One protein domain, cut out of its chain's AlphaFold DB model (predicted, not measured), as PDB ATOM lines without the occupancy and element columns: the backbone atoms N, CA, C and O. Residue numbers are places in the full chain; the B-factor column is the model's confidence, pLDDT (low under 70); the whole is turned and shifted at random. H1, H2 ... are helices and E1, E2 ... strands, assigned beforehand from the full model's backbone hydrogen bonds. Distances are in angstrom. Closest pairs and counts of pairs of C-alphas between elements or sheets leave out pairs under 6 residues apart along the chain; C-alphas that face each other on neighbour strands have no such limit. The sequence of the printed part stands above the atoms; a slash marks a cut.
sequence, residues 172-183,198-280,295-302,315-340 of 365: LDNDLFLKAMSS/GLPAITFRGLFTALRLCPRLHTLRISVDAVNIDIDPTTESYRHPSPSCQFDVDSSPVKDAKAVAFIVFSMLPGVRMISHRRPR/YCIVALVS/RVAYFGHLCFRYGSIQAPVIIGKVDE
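Overview. This is residues 172 to 183, 198 to 280, 295 to 302 and 315 to 340 of the 365 residues of an uncharacterized protein of Rhizopogon vesiculosus (UniProt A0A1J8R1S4). A twisted six-stranded sheet has helix H3 over one face; H1 and H2 lie side by side beyond its E1 end, and at its other end the tip of the E5 and E6 hairpin, residues 325 to 330, sticks out. The printed part has 129 residues, with three named helices and six named strands that follow each other along the chain as H1 H2 E1 E2 H3 E3 E4 E5 E6; helices hold 29 and strands 41 of the 129 printed residues. The sheet is mixed, order E1 E2 E3 E4 E5 E6; the class is mixed, helices and strands. It is compact, radius of gyration of the C-alphas 15.7 A, spanning 45 by 33 by 27 A.

Along the chain. Find C-alpha 174 at (127.666, -20.155, 48.525), where H1 begins, residues 174 to 183, 14.3 A long. Next come H2, residues 204 to 211, E1, 219 to 221, and E2, 245 to 248. H3, residues 257 to 267, is 15.4 A long; E3 is 271 to 277 and E4 295 to 302, 22.1 A. E5, residues 315 to 326, runs 34.6 A; E6, 329 to 335, ends at C-alpha 335, (92.780, -24.067, 58.636).

Arrangement. Look first at E1 and E2, parallel, with N 220 and O 246 2.8 A apart. E2, H3 and E3 form a strand-helix-strand unit, two parallel neighbour strands with a helix between, its crossover right-handed. E3 and E4 are antiparallel at 162 degrees; neither E2 and E3 nor E3 and E4 have N and O within hydrogen-bond range. E4 and E5 are antiparallel, N 298 to O 319 2.9 A; the hairpin E5 and E6 has N 322 to O 333 at 3.0 A. H3 is on the sheet, over E3 and E4, at a height of 9.0 A: two layers, helix on one face. H1 and H2 touch, closest C-alphas Leu 178 and Ala 210, 4.7 A, and are not on the sheet. In H1, H2 and H3 every O i to N i+4 pair is within hydrogen-bond range.

Size, cuts and confidence. The C-alphas farthest apart, Thr 235 and Gly 327, are 50.4 A apart. Cuts leave C-alpha gaps of 24.5 A from 183 to 198, 9.5 A from 280 to 295 and 6.1 A from 302 to 315. The link E1 to E2 is long. Look for pLDDT under 70 at residues 279 to 280, 295 to 302 and 315 to 340.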
ATOM      1  N   LEU A 172     122.961 -14.226  45.555       92.12
ATOM      2  CA  LEU A 172     123.944 -14.691  46.515       92.12
ATOM      3  C   LEU A 172     124.139 -16.193  46.311       92.12
ATOM      4  O   LEU A 172     123.180 -16.958  46.366       92.12
ATOM      5  N   ASP A 173     125.371 -16.598  46.027       94.69
ATOM      6  CA  ASP A 173     125.786 -17.999  45.978       94.69
ATOM      7  C   ASP A 173     126.549 -18.372  47.257       94.69
ATOM      8  O   ASP A 173     126.755 -17.543  48.150       94.69
ATOM      9  N   ASN A 174     126.955 -19.637  47.359       96.88
ATOM     10  CA  ASN A 174     127.666 -20.155  48.525       96.88
ATOM     11  C   ASN A 174     128.956 -19.372  48.836       96.88
ATOM     12  O   ASN A 174     129.207 -19.059  50.001       96.88
ATOM     13  N   ASP A 175     129.749 -19.019  47.821       96.38
ATOM     14  CA  ASP A 175     131.047 -18.357  48.001       96.38
ATOM     15  C   ASP A 175     130.881 -16.893  48.420       96.38
ATOM     16  O   ASP A 175     131.562 -16.408  49.332       96.38
ATOM     17  N   LEU A 176     129.951 -16.177  47.785       94.56
ATOM     18  CA  LEU A 176     129.638 -14.795  48.135       94.56
ATOM     19  C   LEU A 176     129.009 -14.702  49.519       94.56
ATOM     20  O   LEU A 176     129.364 -13.795  50.275       94.56
ATOM     21  N   PHE A 177     128.123 -15.636  49.873       95.88
ATOM     22  CA  PHE A 177     127.533 -15.674  51.205       95.88
ATOM     23  C   PHE A 177     128.587 -15.955  52.275       95.88
ATOM     24  O   PHE A 177     128.673 -15.229  53.262       95.88
ATOM     25  N   LEU A 178     129.456 -16.947  52.057       97.00
ATOM     26  CA  LEU A 178     130.549 -17.262  52.975       97.00
ATOM     27  C   LEU A 178     131.502 -16.069  53.155       97.00
ATOM     28  O   LEU A 178     131.905 -15.737  54.274       97.00
ATOM     29  N   LYS A 179     131.822 -15.371  52.060       96.38
ATOM     30  CA  LYS A 179     132.628 -14.148  52.101       96.38
ATOM     31  C   LYS A 179     131.937 -13.023  52.878       96.38
ATOM     32  O   LYS A 179     132.599 -12.328  53.645       96.38
ATOM     33  N   ALA A 180     130.629 -12.852  52.708       95.75
ATOM     34  CA  ALA A 180     129.851 -11.869  53.454       95.75
ATOM     35  C   ALA A 180     129.875 -12.177  54.961       95.75
ATOM     36  O   ALA A 180     130.272 -11.331  55.757       95.75
ATOM     37  N   MET A 181     129.579 -13.422  55.341       97.06
ATOM     38  CA  MET A 181     129.532 -13.852  56.743       97.06
ATOM     39  C   MET A 181     130.903 -13.788  57.431       97.06
ATOM     40  O   MET A 181     130.987 -13.376  58.583       97.06
ATOM     41  N   SER A 182     132.000 -14.079  56.719       97.50
ATOM     42  CA  SER A 182     133.353 -13.872  57.270       97.50
ATOM     43  C   SER A 182     133.701 -12.399  57.518       97.50
ATOM     44  O   SER A 182     134.548 -12.111  58.359       97.50
ATOM     45  N   SER A 183     133.035 -11.467  56.825       97.38
ATOM     46  CA  SER A 183     133.211 -10.023  57.027       97.38
ATOM     47  C   SER A 183     132.360  -9.473  58.181       97.38
ATOM     48  O   SER A 183     132.660  -8.393  58.688       97.38
ATOM     49  N   GLY A 198     115.082 -14.898  42.020       82.19
ATOM     50  CA  GLY A 198     115.589 -15.854  41.050       82.19
ATOM     51  C   GLY A 198     115.658 -17.244  41.686       82.19
ATOM     52  O   GLY A 198     115.261 -17.455  42.833       82.19
ATOM     53  N   LEU A 199     116.197 -18.220  40.960       87.94
ATOM     54  CA  LEU A 199     116.533 -19.482  41.612       87.94
ATOM     55  C   LEU A 199     117.606 -19.195  42.676       87.94
ATOM     56  O   LEU A 199     118.673 -18.690  42.310       87.94
ATOM     57  N   PRO A 200     117.332 -19.446  43.970       91.00
ATOM     58  CA  PRO A 200     118.333 -19.245  45.005       91.00
ATOM     59  C   PRO A 200     119.538 -20.141  44.720       91.00
ATOM     60  O   PRO A 200     119.371 -21.309  44.385       91.00
ATOM     61  N   ALA A 201     120.743 -19.584  44.840       94.75
ATOM     62  CA  ALA A 201     121.991 -20.306  44.586       94.75
ATOM     63  C   ALA A 201     122.667 -20.806  45.877       94.75
ATOM     64  O   ALA A 201     123.627 -21.572  45.814       94.75
ATOM     65  N   ILE A 202     122.182 -20.377  47.047       96.12
ATOM     66  CA  ILE A 202     122.687 -20.831  48.344       96.12
ATOM     67  C   ILE A 202     122.121 -22.210  48.638       96.12
ATOM     68  O   ILE A 202     120.911 -22.355  48.770       96.12
ATOM     69  N   THR A 203     122.975 -23.208  48.812       97.31
ATOM     70  CA  THR A 203     122.548 -24.544  49.238       97.31
ATOM     71  C   THR A 203     122.502 -24.650  50.764       97.31
ATOM     72  O   THR A 203     123.057 -23.807  51.474       97.31
ATOM     73  N   PHE A 204     121.882 -25.699  51.317       96.75
ATOM     74  CA  PHE A 204     121.901 -25.906  52.771       96.75
ATOM     75  C   PHE A 204     123.325 -26.114  53.297       96.75
ATOM     76  O   PHE A 204     123.678 -25.557  54.339       96.75
ATOM     77  N   ARG A 205     124.174 -26.860  52.578       97.19
ATOM     78  CA  ARG A 205     125.588 -27.007  52.952       97.19
ATOM     79  C   ARG A 205     126.304 -25.657  52.997       97.19
ATOM     80  O   ARG A 205     127.023 -25.388  53.962       97.19
ATOM     81  N   GLY A 206     126.104 -24.807  51.988       97.44
ATOM     82  CA  GLY A 206     126.687 -23.466  51.944       97.44
ATOM     83  C   GLY A 206     126.193 -22.576  53.082       97.44
ATOM     84  O   GLY A 206     127.004 -21.975  53.788       97.44
ATOM     85  N   LEU A 207     124.880 -22.583  53.334       97.00
ATOM     86  CA  LEU A 207     124.249 -21.892  54.456       97.00
ATOM     87  C   LEU A 207     124.909 -22.272  55.786       97.00
ATOM     88  O   LEU A 207     125.449 -21.410  56.474       97.00
ATOM     89  N   PHE A 208     124.916 -23.558  56.149       96.31
ATOM     90  CA  PHE A 208     125.457 -23.994  57.440       96.31
ATOM     91  C   PHE A 208     126.968 -23.800  57.551       96.31
ATOM     92  O   PHE A 208     127.468 -23.541  58.646       96.31
ATOM     93  N   THR A 209     127.692 -23.866  56.434       96.81
ATOM     94  CA  THR A 209     129.118 -23.525  56.403       96.81
ATOM     95  C   THR A 209     129.338 -22.061  56.769       96.81
ATOM     96  O   THR A 209     130.194 -21.772  57.601       96.81
ATOM     97  N   ALA A 210     128.534 -21.148  56.225       96.94
ATOM     98  CA  ALA A 210     128.628 -19.727  56.532       96.94
ATOM     99  C   ALA A 210     128.157 -19.397  57.959       96.94
ATOM    100  O   ALA A 210     128.793 -18.605  58.650       96.94
ATOM    101  N   LEU A 211     127.105 -20.062  58.451       96.12
ATOM    102  CA  LEU A 211     126.596 -19.853  59.813       96.12
ATOM    103  C   LEU A 211     127.601 -20.213  60.913       96.12
ATOM    104  O   LEU A 211     127.539 -19.639  61.996       96.12
ATOM    105  N   ARG A 212     128.564 -21.103  60.643       96.19
ATOM    106  CA  ARG A 212     129.670 -21.396  61.576       96.19
ATOM    107  C   ARG A 212     130.516 -20.160  61.903       96.19
ATOM    108  O   ARG A 212     131.148 -20.131  62.954       96.19
ATOM    109  N   LEU A 213     130.530 -19.156  61.023       97.12
ATOM    110  CA  LEU A 213     131.293 -17.918  61.203       97.12
ATOM    111  C   LEU A 213     130.563 -16.879  62.066       97.12
ATOM    112  O   LEU A 213     131.193 -15.940  62.544       97.12
ATOM    113  N   CYS A 214     129.257 -17.051  62.288       97.00
ATOM    114  CA  CYS A 214     128.396 -16.049  62.913       97.00
ATOM    115  C   CYS A 214     127.612 -16.659  64.087       97.00
ATOM    116  O   CYS A 214     126.389 -16.790  64.021       97.00
ATOM    117  N   PRO A 215     128.281 -17.020  65.198       95.88
ATOM    118  CA  PRO A 215     127.657 -17.761  66.299       95.88
ATOM    119  C   PRO A 215     126.543 -16.989  67.027       95.88
ATOM    120  O   PRO A 215     125.752 -17.597  67.753       95.88
ATOM    121  N   ARG A 216     126.486 -15.660  66.851       96.50
ATOM    122  CA  ARG A 216     125.490 -14.760  67.458       96.50
ATOM    123  C   ARG A 216     124.235 -14.571  66.602       96.50
ATOM    124  O   ARG A 216     123.302 -13.900  67.052       96.50
ATOM    125  N   LEU A 217     124.211 -15.138  65.394       96.56
ATOM    126  CA  LEU A 217     123.097 -14.968  64.475       96.56
ATOM    127  C   LEU A 217     121.850 -15.667  65.024       96.56
ATOM    128  O   LEU A 217     121.811 -16.886  65.182       96.56
ATOM    129  N   HIS A 218     120.820 -14.876  65.296       95.44
ATOM    130  CA  HIS A 218     119.553 -15.342  65.847       95.44
ATOM    131  C   HIS A 218     118.346 -14.937  65.000       95.44
ATOM    132  O   HIS A 218     117.254 -15.439  65.244       95.44
ATOM    133  N   THR A 219     118.525 -14.090  63.989       95.62
ATOM    134  CA  THR A 219     117.501 -13.813  62.977       95.62
ATOM    135  C   THR A 219     118.117 -13.986  61.599       95.62
ATOM    136  O   THR A 219     119.080 -13.307  61.256       95.62
ATOM    137  N   LEU A 220     117.570 -14.902  60.808       95.50
ATOM    138  CA  LEU A 220     118.026 -15.194  59.460       95.50
ATOM    139  C   LEU A 220     116.830 -15.348  58.526       95.50
ATOM    140  O   LEU A 220     116.064 -16.305  58.625       95.50
ATOM    141  N   ARG A 221     116.712 -14.421  57.584       94.94
ATOM    142  CA  ARG A 221     115.748 -14.474  56.491       94.94
ATOM    143  C   ARG A 221     116.486 -14.337  55.172       94.94
ATOM    144  O   ARG A 221     117.023 -13.272  54.876       94.94
ATOM    145  N   ILE A 222     116.553 -15.428  54.417       94.31
ATOM    146  CA  ILE A 222     117.291 -15.508  53.156       94.31
ATOM    147  C   ILE A 222     116.696 -16.599  52.266       94.31
ATOM    148  O   ILE A 222     116.198 -17.610  52.759       94.31
ATOM    149  N   SER A 223     116.784 -16.421  50.950       93.38
ATOM    150  CA  SER A 223     116.389 -17.460  49.998       93.38
ATOM    151  C   SER A 223     117.476 -18.542  49.890       93.38
ATOM    152  O   SER A 223     118.639 -18.249  49.619       93.38
ATOM    153  N   VAL A 224     117.082 -19.802  50.085       95.00
ATOM    154  CA  VAL A 224     117.934 -21.008  50.007       95.00
ATOM    155  C   VAL A 224     117.385 -21.956  48.939       95.00
ATOM    156  O   VAL A 224     116.168 -22.056  48.773       95.00
ATOM    157  N   ASP A 225     118.249 -22.661  48.214       95.62
ATOM    158  CA  ASP A 225     117.873 -23.743  47.305       95.62
ATOM    159  C   ASP A 225     117.314 -24.931  48.090       95.62
ATOM    160  O   ASP A 225     118.018 -25.848  48.514       95.62
ATOM    161  N   ALA A 226     116.001 -24.885  48.296       94.19
ATOM    162  CA  ALA A 226     115.231 -25.930  48.949       94.19
ATOM    163  C   ALA A 226     114.695 -26.988  47.964       94.19
ATOM    164  O   ALA A 226     113.930 -27.875  48.361       94.19
ATOM    165  N   VAL A 227     115.081 -26.916  46.684       94.62
ATOM    166  CA  VAL A 227     114.783 -27.950  45.683       94.62
ATOM    167  C   VAL A 227     115.921 -28.964  45.625       94.62
ATOM    168  O   VAL A 227     115.651 -30.166  45.574       94.62
ATOM    169  N   ASN A 228     117.171 -28.494  45.676       95.62
ATOM    170  CA  ASN A 228     118.370 -29.325  45.600       95.62
ATOM    171  C   ASN A 228     119.023 -29.476  46.980       95.62
ATOM    172  O   ASN A 228     120.020 -28.834  47.306       95.62
ATOM    173  N   ILE A 229     118.447 -30.350  47.805       95.56
ATOM    174  CA  ILE A 229     118.973 -30.661  49.137       95.56
ATOM    175  C   ILE A 229     120.315 -31.402  49.005       95.56
ATOM    176  O   ILE A 229     120.356 -32.540  48.543       95.56
ATOM    177  N   ASP A 230     121.401 -30.764  49.439       96.69
ATOM    178  CA  ASP A 230     122.789 -31.239  49.308       96.69
ATOM    179  C   ASP A 230     123.445 -31.627  50.650       96.69
ATOM    180  O   ASP A 230     124.673 -31.777  50.763       96.69
ATOM    181  N   ILE A 231     122.619 -31.775  51.687       94.75
ATOM    182  CA  ILE A 231     123.047 -32.074  53.048       94.75
ATOM    183  C   ILE A 231     122.249 -33.238  53.632       94.75
ATOM    184  O   ILE A 231     121.030 -33.313  53.482       94.75
ATOM    185  N   ASP A 232     122.953 -34.117  54.341       93.69
ATOM    186  CA  ASP A 232     122.350 -35.142  55.185       93.69
ATOM    187  C   ASP A 232     122.579 -34.757  56.658       93.69
ATOM    188  O   ASP A 232     123.717 -34.834  57.143       93.69
ATOM    189  N   PRO A 233     121.523 -34.351  57.389       87.38
ATOM    190  CA  PRO A 233     121.643 -33.889  58.769       87.38
ATOM    191  C   PRO A 233     122.046 -35.006  59.745       87.38
ATOM    192  O   PRO A 233     122.387 -34.711  60.885       87.38
ATOM    193  N   THR A 234     122.016 -36.278  59.332       89.25
ATOM    194  CA  THR A 234     122.492 -37.400  60.157       89.25
ATOM    195  C   THR A 234     124.011 -37.571  60.099       89.25
ATOM    196  O   THR A 234     124.608 -38.098  61.037       89.25
ATOM    197  N   THR A 235     124.641 -37.101  59.018       90.50
ATOM    198  CA  THR A 235     126.095 -37.195  58.806       90.50
ATOM    199  C   THR A 235     126.847 -35.960  59.292       90.50
ATOM    200  O   THR A 235     128.022 -36.041  59.648       90.50
ATOM    201  N   GLU A 236     126.180 -34.808  59.326       90.81
ATOM    202  CA  GLU A 236     126.779 -33.540  59.724       90.81
ATOM    203  C   GLU A 236     126.693 -33.354  61.245       90.81
ATOM    204  O   GLU A 236     125.634 -33.461  61.857       90.81
ATOM    205  N   SER A 237     127.822 -33.037  61.877       88.50
ATOM    206  CA  SER A 237     127.902 -32.847  63.334       88.50
ATOM    207  C   SER A 237     127.536 -31.434  63.793       88.50
ATOM    208  O   SER A 237     127.451 -31.166  64.993       88.50
ATOM    209  N   TYR A 238     127.361 -30.505  62.854       89.38
ATOM    210  CA  TYR A 238     127.188 -29.101  63.187       89.38
ATOM    211  C   TYR A 238     125.805 -28.817  63.758       89.38
ATOM    212  O   TYR A 238     124.784 -29.116  63.146       89.38
ATOM    213  N   ARG A 239     125.791 -28.156  64.914       90.81
ATOM    214  CA  ARG A 239     124.594 -27.591  65.524       90.81
ATOM    215  C   ARG A 239     124.870 -26.139  65.845       90.81
ATOM    216  O   ARG A 239     125.862 -25.828  66.505       90.81
ATOM    217  N   HIS A 240     124.004 -25.257  65.370       90.56
ATOM    218  CA  HIS A 240     124.162 -23.836  65.619       90.56
ATOM    219  C   HIS A 240     123.975 -23.534  67.117       90.56
ATOM    220  O   HIS A 240     123.006 -24.014  67.710       90.56
ATOM    221  N   PRO A 241     124.868 -22.744  67.742       88.81
ATOM    222  CA  PRO A 241     124.863 -22.546  69.192       88.81
ATOM    223  C   PRO A 241     123.733 -21.637  69.690       88.81
ATOM    224  O   PRO A 241     123.414 -21.658  70.877       88.81
ATOM    225  N   SER A 242     123.130 -20.822  68.816       86.44
ATOM    226  CA  SER A 242     122.100 -19.868  69.243       86.44
ATOM    227  C   SER A 242     120.811 -20.572  69.707       86.44
ATOM    228  O   SER A 242     120.200 -21.305  68.925       86.44
ATOM    229  N   PRO A 243     120.354 -20.323  70.952       79.94
ATOM    230  CA  PRO A 243     119.208 -21.010  71.555       79.94
ATOM    231  C   PRO A 243     117.853 -20.544  71.006       79.94
ATOM    232  O   PRO A 243     116.842 -21.221  71.182       79.94
ATOM    233  N   SER A 244     117.817 -19.385  70.351       80.12
ATOM    234  CA  SER A 244     116.646 -18.850  69.665       80.12
ATOM    235  C   SER A 244     117.086 -18.372  68.293       80.12
ATOM    236  O   SER A 244     117.806 -17.385  68.212       80.12
ATOM    237  N   CYS A 245     116.689 -19.068  67.235       87.50
ATOM    238  CA  CYS A 245     116.946 -18.639  65.867       87.50
ATOM    239  C   CYS A 245     115.604 -18.467  65.149       87.50
ATOM    240  O   CYS A 245     114.775 -19.371  65.144       87.50
ATOM    241  N   GLN A 246     115.333 -17.296  64.590       90.50
ATOM    242  CA  GLN A 246     114.235 -17.107  63.651       90.50
ATOM    243  C   GLN A 246     114.788 -17.416  62.269       90.50
ATOM    244  O   GLN A 246     115.696 -16.726  61.815       90.50
ATOM    245  N   PHE A 247     114.280 -18.472  61.635       91.00
ATOM    246  CA  PHE A 247     114.722 -18.883  60.310       91.00
ATOM    247  C   PHE A 247     113.556 -18.816  59.332       91.00
ATOM    248  O   PHE A 247     112.545 -19.493  59.510       91.00
ATOM    249  N   ASP A 248     113.707 -18.003  58.297       90.56
ATOM    250  CA  ASP A 248     112.719 -17.822  57.241       90.56
ATOM    251  C   ASP A 248     113.386 -18.127  55.894       90.56
ATOM    252  O   ASP A 248     114.344 -17.458  55.499       90.56
ATOM    253  N   VAL A 249     112.880 -19.156  55.206       85.38
ATOM    254  CA  VAL A 249     113.338 -19.571  53.862       85.38
ATOM    255  C   VAL A 249     112.756 -18.690  52.746       85.38
ATOM    256  O   VAL A 249     112.898 -18.987  51.561       85.38
ATOM    257  N   ASP A 250     112.056 -17.626  53.131       85.69
ATOM    258  CA  ASP A 250     111.395 -16.633  52.306       85.69
ATOM    259  C   ASP A 250     110.518 -17.266  51.218       85.69
ATOM    260  O   ASP A 250     109.650 -18.094  51.515       85.69
ATOM    261  N   SER A 251     110.714 -16.865  49.962       84.81
ATOM    262  CA  SER A 251     109.911 -17.302  48.820       84.81
ATOM    263  C   SER A 251     110.548 -18.468  48.051       84.81
ATOM    264  O   SER A 251     110.164 -18.735  46.908       84.81
ATOM    265  N   SER A 252     111.499 -19.186  48.666       87.44
ATOM    266  CA  SER A 252     112.190 -20.313  48.039       87.44
ATOM    267  C   SER A 252     111.225 -21.419  47.592       87.44
ATOM    268  O   SER A 252     110.315 -21.795  48.340       87.44
ATOM    269  N   PRO A 253     111.416 -21.999  46.395       90.19
ATOM    270  CA  PRO A 253     110.675 -23.185  45.989       90.19
ATOM    271  C   PRO A 253     111.072 -24.379  46.867       90.19
ATOM    272  O   PRO A 253     112.250 -24.678  47.027       90.19
ATOM    273  N   VAL A 254     110.081 -25.076  47.427       91.31
ATOM    274  CA  VAL A 254     110.292 -26.243  48.296       91.31
ATOM    275  C   VAL A 254     109.673 -27.470  47.638       91.31
ATOM    276  O   VAL A 254     108.458 -27.522  47.448       91.31
ATOM    277  N   LYS A 255     110.503 -28.462  47.292       93.06
ATOM    278  CA  LYS A 255     110.036 -29.735  46.710       93.06
ATOM    279  C   LYS A 255     109.640 -30.752  47.784       93.06
ATOM    280  O   LYS A 255     108.635 -31.438  47.630       93.06
ATOM    281  N   ASP A 256     110.415 -30.822  48.866       92.81
ATOM    282  CA  ASP A 256     110.177 -31.707  50.010       92.81
ATOM    283  C   ASP A 256     110.226 -30.904  51.317       92.81
ATOM    284  O   ASP A 256     111.281 -30.680  51.914       92.81
ATOM    285  N   ALA A 257     109.056 -30.448  51.767       90.75
ATOM    286  CA  ALA A 257     108.939 -29.645  52.981       90.75
ATOM    287  C   ALA A 257     109.308 -30.422  54.253       90.75
ATOM    288  O   ALA A 257     109.724 -29.813  55.240       90.75
ATOM    289  N   LYS A 258     109.166 -31.754  54.246       90.06
ATOM    290  CA  LYS A 258     109.508 -32.594  55.396       90.06
ATOM    291  C   LYS A 258     111.021 -32.696  55.539       90.06
ATOM    292  O   LYS A 258     111.528 -32.512  56.643       90.06
ATOM    293  N   ALA A 259     111.733 -32.928  54.437       92.56
ATOM    294  CA  ALA A 259     113.192 -32.959  54.430       92.56
ATOM    295  C   ALA A 259     113.791 -31.605  54.839       92.56
ATOM    296  O   ALA A 259     114.657 -31.562  55.710       92.56
ATOM    297  N   VAL A 260     113.272 -30.494  54.299       93.00
ATOM    298  CA  VAL A 260     113.706 -29.136  54.684       93.00
ATOM    299  C   VAL A 260     113.500 -28.883  56.175       93.00
ATOM    300  O   VAL A 260     114.434 -28.465  56.856       93.00
ATOM    301  N   ALA A 261     112.307 -29.171  56.702       91.38
ATOM    302  CA  ALA A 261     112.037 -29.009  58.127       91.38
ATOM    303  C   ALA A 261     112.995 -29.866  58.968       91.38
ATOM    304  O   ALA A 261     113.605 -29.360  59.906       91.38
ATOM    305  N   PHE A 262     113.179 -31.139  58.608       92.00
ATOM    306  CA  PHE A 262     114.079 -32.045  59.318       92.00
ATOM    307  C   PHE A 262     115.517 -31.517  59.365       92.00
ATOM    308  O   PHE A 262     116.123 -31.506  60.436       92.00
ATOM    309  N   ILE A 263     116.041 -31.011  58.247       93.88
ATOM    310  CA  ILE A 263     117.370 -30.391  58.180       93.88
ATOM    311  C   ILE A 263     117.441 -29.165  59.087       93.88
ATOM    312  O   ILE A 263     118.340 -29.071  59.921       93.88
ATOM    313  N   VAL A 264     116.484 -28.243  58.966       93.12
ATOM    314  CA  VAL A 264     116.476 -26.999  59.744       93.12
ATOM    315  C   VAL A 264     116.427 -27.286  61.243       93.12
ATOM    316  O   VAL A 264     117.264 -26.766  61.971       93.12
ATOM    317  N   PHE A 265     115.521 -28.146  61.716       91.69
ATOM    318  CA  PHE A 265     115.419 -28.462  63.147       91.69
ATOM    319  C   PHE A 265     116.609 -29.273  63.672       91.69
ATOM    320  O   PHE A 265     116.974 -29.126  64.837       91.69
ATOM    321  N   SER A 266     117.239 -30.096  62.829       91.81
ATOM    322  CA  SER A 266     118.436 -30.852  63.222       91.81
ATOM    323  C   SER A 266     119.654 -29.943  63.394       91.81
ATOM    324  O   SER A 266     120.419 -30.100  64.347       91.81
ATOM    325  N   MET A 267     119.823 -28.978  62.488       93.81
ATOM    326  CA  MET A 267     121.011 -28.121  62.428       93.81
ATOM    327  C   MET A 267     120.846 -26.824  63.238       93.81
ATOM    328  O   MET A 267     121.832 -26.274  63.735       93.81
ATOM    329  N   LEU A 268     119.611 -26.339  63.406       93.19
ATOM    330  CA  LEU A 268     119.240 -25.132  64.150       93.19
ATOM    331  C   LEU A 268     118.216 -25.479  65.253       93.19
ATOM    332  O   LEU A 268     117.043 -25.109  65.154       93.19
ATOM    333  N   PRO A 269     118.625 -26.160  66.337       90.06
ATOM    334  CA  PRO A 269     117.695 -26.623  67.375       90.06
ATOM    335  C   PRO A 269     116.955 -25.483  68.101       90.06
ATOM    336  O   PRO A 269     115.906 -25.707  68.697       90.06
ATOM    337  N   GLY A 270     117.479 -24.253  68.043       88.75
ATOM    338  CA  GLY A 270     116.825 -23.055  68.576       88.75
ATOM    339  C   GLY A 270     115.717 -22.473  67.691       88.75
ATOM    340  O   GLY A 270     115.114 -21.463  68.066       88.75
ATOM    341  N   VAL A 271     115.453 -23.048  66.511       90.88
ATOM    342  CA  VAL A 271     114.392 -22.565  65.619       90.88
ATOM    343  C   VAL A 271     113.026 -22.907  66.185       90.88
ATOM    344  O   VAL A 271     112.681 -24.070  66.363       90.88
ATOM    345  N   ARG A 272     112.229 -21.871  66.462       86.19
ATOM    346  CA  ARG A 272     110.847 -22.025  66.953       86.19
ATOM    347  C   ARG A 272     109.813 -21.987  65.839       86.19
ATOM    348  O   ARG A 272     108.723 -22.527  65.993       86.19
ATOM    349  N   MET A 273     110.142 -21.300  64.753       82.56
ATOM    350  CA  MET A 273     109.225 -21.028  63.661       82.56
ATOM    351  C   MET A 273     110.008 -21.009  62.357       82.56
ATOM    352  O   MET A 273     111.019 -20.318  62.262       82.56
ATOM    353  N   ILE A 274     109.506 -21.762  61.380       82.38
ATOM    354  CA  ILE A 274     109.902 -21.646  59.979       82.38
ATOM    355  C   ILE A 274     108.733 -20.981  59.267       82.38
ATOM    356  O   ILE A 274     107.642 -21.557  59.209       82.38
ATOM    357  N   SER A 275     108.946 -19.770  58.766       82.62
ATOM    358  CA  SER A 275     108.015 -19.132  57.840       82.62
ATOM    359  C   SER A 275     108.402 -19.466  56.402       82.62
ATOM    360  O   SER A 275     109.574 -19.585  56.050       82.62
ATOM    361  N   HIS A 276     107.375 -19.663  55.577       80.38
ATOM    362  CA  HIS A 276     107.483 -19.727  54.124       80.38
ATOM    363  C   HIS A 276     106.506 -18.713  53.546       80.38
ATOM    364  O   HIS A 276     105.312 -18.718  53.881       80.38
ATOM    365  N   ARG A 277     107.015 -17.820  52.700       78.44
ATOM    366  CA  ARG A 277     106.203 -16.820  52.018       78.44
ATOM    367  C   ARG A 277     105.855 -17.368  50.646       78.44
ATOM    368  O   ARG A 277     106.726 -17.605  49.818       78.44
ATOM    369  N   ARG A 278     104.567 -17.549  50.351       72.19
ATOM    370  CA  ARG A 278     104.197 -17.849  48.962       72.19
ATOM    371  C   ARG A 278     104.563 -16.654  48.072       72.19
ATOM    372  O   ARG A 278     104.193 -15.529  48.435       72.19
ATOM    373  N   PRO A 279     105.204 -16.883  46.910       66.50
ATOM    374  CA  PRO A 279     105.410 -15.835  45.924       66.50
ATOM    375  C   PRO A 279     104.070 -15.166  45.641       66.50
ATOM    376  O   PRO A 279     103.063 -15.842  45.396       66.50
ATOM    377  N   ARG A 280     104.020 -13.833  45.696       65.50
ATOM    378  CA  ARG A 280     102.833 -13.129  45.215       65.50
ATOM    379  C   ARG A 280     102.771 -13.404  43.720       65.50
ATOM    380  O   ARG A 280     103.612 -12.906  42.980       65.50
ATOM    381  N   TYR A 295      99.259 -16.279  52.103       46.38
ATOM    382  CA  TYR A 295      99.259 -17.536  52.850       46.38
ATOM    383  C   TYR A 295     100.601 -17.661  53.562       46.38
ATOM    384  O   TYR A 295     101.641 -17.542  52.911       46.38
ATOM    385  N   CYS A 296     100.575 -17.905  54.869       47.59
ATOM    386  CA  CYS A 296     101.764 -18.268  55.630       47.59
ATOM    387  C   CYS A 296     101.565 -19.698  56.135       47.59
ATOM    388  O   CYS A 296     100.567 -19.993  56.799       47.59
ATOM    389  N   ILE A 297     102.469 -20.602  55.765       53.62
ATOM    390  CA  ILE A 297     102.518 -21.934  56.370       53.62
ATOM    391  C   ILE A 297     103.436 -21.801  57.576       53.62
ATOM    392  O   ILE A 297     104.617 -21.505  57.416       53.62
ATOM    393  N   VAL A 298     102.879 -21.986  58.770       55.22
ATOM    394  CA  VAL A 298     103.630 -21.996  60.022       55.22
ATOM    395  C   VAL A 298     103.781 -23.454  60.434       55.22
ATOM    396  O   VAL A 298     102.809 -24.113  60.806       55.22
ATOM    397  N   ALA A 299     104.996 -23.984  60.340       56.09
ATOM    398  CA  ALA A 299     105.311 -25.272  60.945       56.09
ATOM    399  C   ALA A 299     105.708 -25.035  62.407       56.09
ATOM    400  O   ALA A 299     106.705 -24.365  62.677       56.09
ATOM    401  N   LEU A 300     104.927 -25.582  63.344       56.28
ATOM    402  CA  LEU A 300     105.313 -25.660  64.750       56.28
ATOM    403  C   LEU A 300     105.821 -27.074  65.008       56.28
ATOM    404  O   LEU A 300     105.091 -28.056  64.852       56.28
ATOM    405  N   VAL A 301     107.086 -27.179  65.401       54.09
ATOM    406  CA  VAL A 301     107.694 -28.454  65.778       54.09
ATOM    407  C   VAL A 301     107.952 -28.436  67.268       54.09
ATOM    408  O   VAL A 301     108.660 -27.576  67.784       54.09
ATOM    409  N   SER A 302     107.337 -29.387  67.966       50.34
ATOM    410  CA  SER A 302     107.608 -29.635  69.376       50.34
ATOM    411  C   SER A 302     108.528 -30.843  69.473       50.34
ATOM    412  O   SER A 302     108.164 -31.951  69.073       50.34
ATOM    413  N   ARG A 315     107.772 -34.654  66.206       59.03
ATOM    414  CA  ARG A 315     106.389 -34.451  65.756       59.03
ATOM    415  C   ARG A 315     106.283 -33.075  65.114       59.03
ATOM    416  O   ARG A 315     106.501 -32.060  65.773       59.03
ATOM    417  N   VAL A 316     105.955 -33.053  63.826       53.66
ATOM    418  CA  VAL A 316     105.767 -31.822  63.053       53.66
ATOM    419  C   VAL A 316     104.274 -31.584  62.884       53.66
ATOM    420  O   VAL A 316     103.585 -32.420  62.307       53.66
ATOM    421  N   ALA A 317     103.776 -30.455  63.386       57.03
ATOM    422  CA  ALA A 317     102.418 -30.004  63.124       57.03
ATOM    423  C   ALA A 317     102.464 -28.827  62.140       57.03
ATOM    424  O   ALA A 317     103.163 -27.834  62.359       57.03
ATOM    425  N   TYR A 318     101.718 -28.942  61.042       53.09
ATOM    426  CA  TYR A 318     101.597 -27.887  60.041       53.09
ATOM    427  C   TYR A 318     100.322 -27.086  60.298       53.09
ATOM    428  O   TYR A 318      99.219 -27.630  60.238       53.09
ATOM    429  N   PHE A 319     100.466 -25.786  60.543       55.03
ATOM    430  CA  PHE A 319      99.347 -24.860  60.656       55.03
ATOM    431  C   PHE A 319      99.337 -23.940  59.435       55.03
ATOM    432  O   PHE A 319     100.276 -23.180  59.190       55.03
ATOM    433  N   GLY A 320      98.273 -24.009  58.635       46.69
ATOM    434  CA  GLY A 320      98.025 -23.028  57.587       46.69
ATOM    435  C   GLY A 320      97.352 -21.799  58.187       46.69
ATOM    436  O   GLY A 320      96.220 -21.894  58.661       46.69
ATOM    437  N   HIS A 321      98.019 -20.644  58.149       48.69
ATOM    438  CA  HIS A 321      97.380 -19.364  58.441       48.69
ATOM    439  C   HIS A 321      96.871 -18.749  57.133       48.69
ATOM    440  O   HIS A 321      97.660 -18.378  56.255       48.69
ATOM    441  N   LEU A 322      95.546 -18.621  57.003       40.97
ATOM    442  CA  LEU A 322      94.938 -17.738  56.012       40.97
ATOM    443  C   LEU A 322      94.701 -16.371  56.653       40.97
ATOM    444  O   LEU A 322      93.895 -16.231  57.573       40.97
ATOM    445  N   CYS A 323      95.378 -15.349  56.132       42.91
ATOM    446  CA  CYS A 323      95.049 -13.960  56.427       42.91
ATOM    447  C   CYS A 323      94.263 -13.381  55.249       42.91
ATOM    448  O   CYS A 323      94.836 -13.065  54.202       42.91
ATOM    449  N   PHE A 324      92.951 -13.222  55.425       36.84
ATOM    450  CA  PHE A 324      92.120 -12.463  54.493       36.84
ATOM    451  C   PHE A 324      92.244 -10.970  54.806       36.84
ATOM    452  O   PHE A 324      92.131 -10.557  55.960       36.84
ATOM    453  N   ARG A 325      92.465 -10.146  53.778       36.66
ATOM    454  CA  ARG A 325      92.397  -8.684  53.893       36.66
ATOM    455  C   ARG A 325      91.160  -8.206  53.139       36.66
ATOM    456  O   ARG A 325      91.200  -8.072  51.919       36.66
ATOM    457  N   TYR A 326      90.063  -7.986  53.861       32.34
ATOM    458  CA  TYR A 326      88.829  -7.405  53.328       32.34
ATOM    459  C   TYR A 326      88.530  -6.124  54.121       32.34
ATOM    460  O   TYR A 326      88.059  -6.175  55.252       32.34
ATOM    461  N   GLY A 327      88.872  -4.957  53.563       52.84
ATOM    462  CA  GLY A 327      88.765  -3.676  54.280       52.84
ATOM    463  C   GLY A 327      89.771  -3.513  55.435       52.84
ATOM    464  O   GLY A 327      90.837  -4.129  55.436       52.84
ATOM    465  N   SER A 328      89.448  -2.648  56.403       35.66
ATOM    466  CA  SER A 328      90.268  -2.306  57.582       35.66
ATOM    467  C   SER A 328      90.253  -3.361  58.703       35.66
ATOM    468  O   SER A 328      90.768  -3.101  59.786       35.66
ATOM    469  N   ILE A 329      89.707  -4.557  58.456       35.44
ATOM    470  CA  ILE A 329      89.620  -5.638  59.443       35.44
ATOM    471  C   ILE A 329      90.551  -6.783  59.025       35.44
ATOM    472  O   ILE A 329      90.487  -7.281  57.900       35.44
ATOM    473  N   GLN A 330      91.425  -7.199  59.943       40.25
ATOM    474  CA  GLN A 330      92.224  -8.421  59.841       40.25
ATOM    475  C   GLN A 330      91.680  -9.443  60.839       40.25
ATOM    476  O   GLN A 330      91.702  -9.193  62.040       40.25
ATOM    477  N   ALA A 331      91.224 -10.593  60.345       38.53
ATOM    478  CA  ALA A 331      90.885 -11.746  61.173       38.53
ATOM    479  C   ALA A 331      91.698 -12.964  60.694       38.53
ATOM    480  O   ALA A 331      91.677 -13.272  59.496       38.53
ATOM    481  N   PRO A 332      92.442 -13.644  61.582       41.75
ATOM    482  CA  PRO A 332      93.124 -14.879  61.230       41.75
ATOM    483  C   PRO A 332      92.117 -16.029  61.114       41.75
ATOM    484  O   PRO A 332      91.313 -16.246  62.015       41.75
ATOM    485  N   VAL A 333      92.195 -16.807  60.032       42.34
ATOM    486  CA  VAL A 333      91.507 -18.101  59.928       42.34
ATOM    487  C   VAL A 333      92.569 -19.195  59.949       42.34
ATOM    488  O   VAL A 333      93.412 -19.277  59.053       42.34
ATOM    489  N   ILE A 334      92.537 -20.027  60.991       46.56
ATOM    490  CA  ILE A 334      93.400 -21.204  61.110       46.56
ATOM    491  C   ILE A 334      92.688 -22.358  60.404       46.56
ATOM    492  O   ILE A 334      91.627 -22.793  60.844       46.56
ATOM    493  N   ILE A 335      93.265 -22.857  59.311       42.19
ATOM    494  CA  ILE A 335      92.780 -24.067  58.636       42.19
ATOM    495  C   ILE A 335      93.862 -25.131  58.801       42.19
ATOM    496  O   ILE A 335      94.916 -25.066  58.170       42.19
ATOM    497  N   GLY A 336      93.622 -26.094  59.691       38.16
ATOM    498  CA  GLY A 336      94.504 -27.240  59.900       38.16
ATOM    499  C   GLY A 336      93.913 -28.502  59.279       38.16
ATOM    500  O   GLY A 336      92.776 -28.856  59.579       38.16
ATOM    501  N   LYS A 337      94.695 -29.206  58.453       39.59
ATOM    502  CA  LYS A 337      94.495 -30.637  58.212       39.59
ATOM    503  C   LYS A 337      95.462 -31.370  59.136       39.59
ATOM    504  O   LYS A 337      96.673 -31.196  59.026       39.59
ATOM    505  N   VAL A 338      94.910 -32.113  60.085       42.16
ATOM    506  CA  VAL A 338      95.666 -32.902  61.053       42.16
ATOM    507  C   VAL A 338      95.687 -34.334  60.538       42.16
ATOM    508  O   VAL A 338      94.684 -35.034  60.650       42.16
ATOM    509  N   ASP A 339      96.800 -34.757  59.947       37.47
ATOM    510  CA  ASP A 339      96.996 -36.167  59.615       37.47
ATOM    511  C   ASP A 339      97.490 -36.893  60.893       37.47
ATOM    512  O   ASP A 339      98.561 -36.598  61.417       37.47
ATOM    513  N   GLU A 340      96.614 -37.750  61.434       37.59
ATOM    514  CA  GLU A 340      96.778 -38.762  62.500       37.59
ATOM    515  C   GLU A 340      97.690 -38.448  63.709       37.59
ATOM    516  O   GLU A 340      98.903 -38.659  63.713       37.59
TER     517      GLU A 340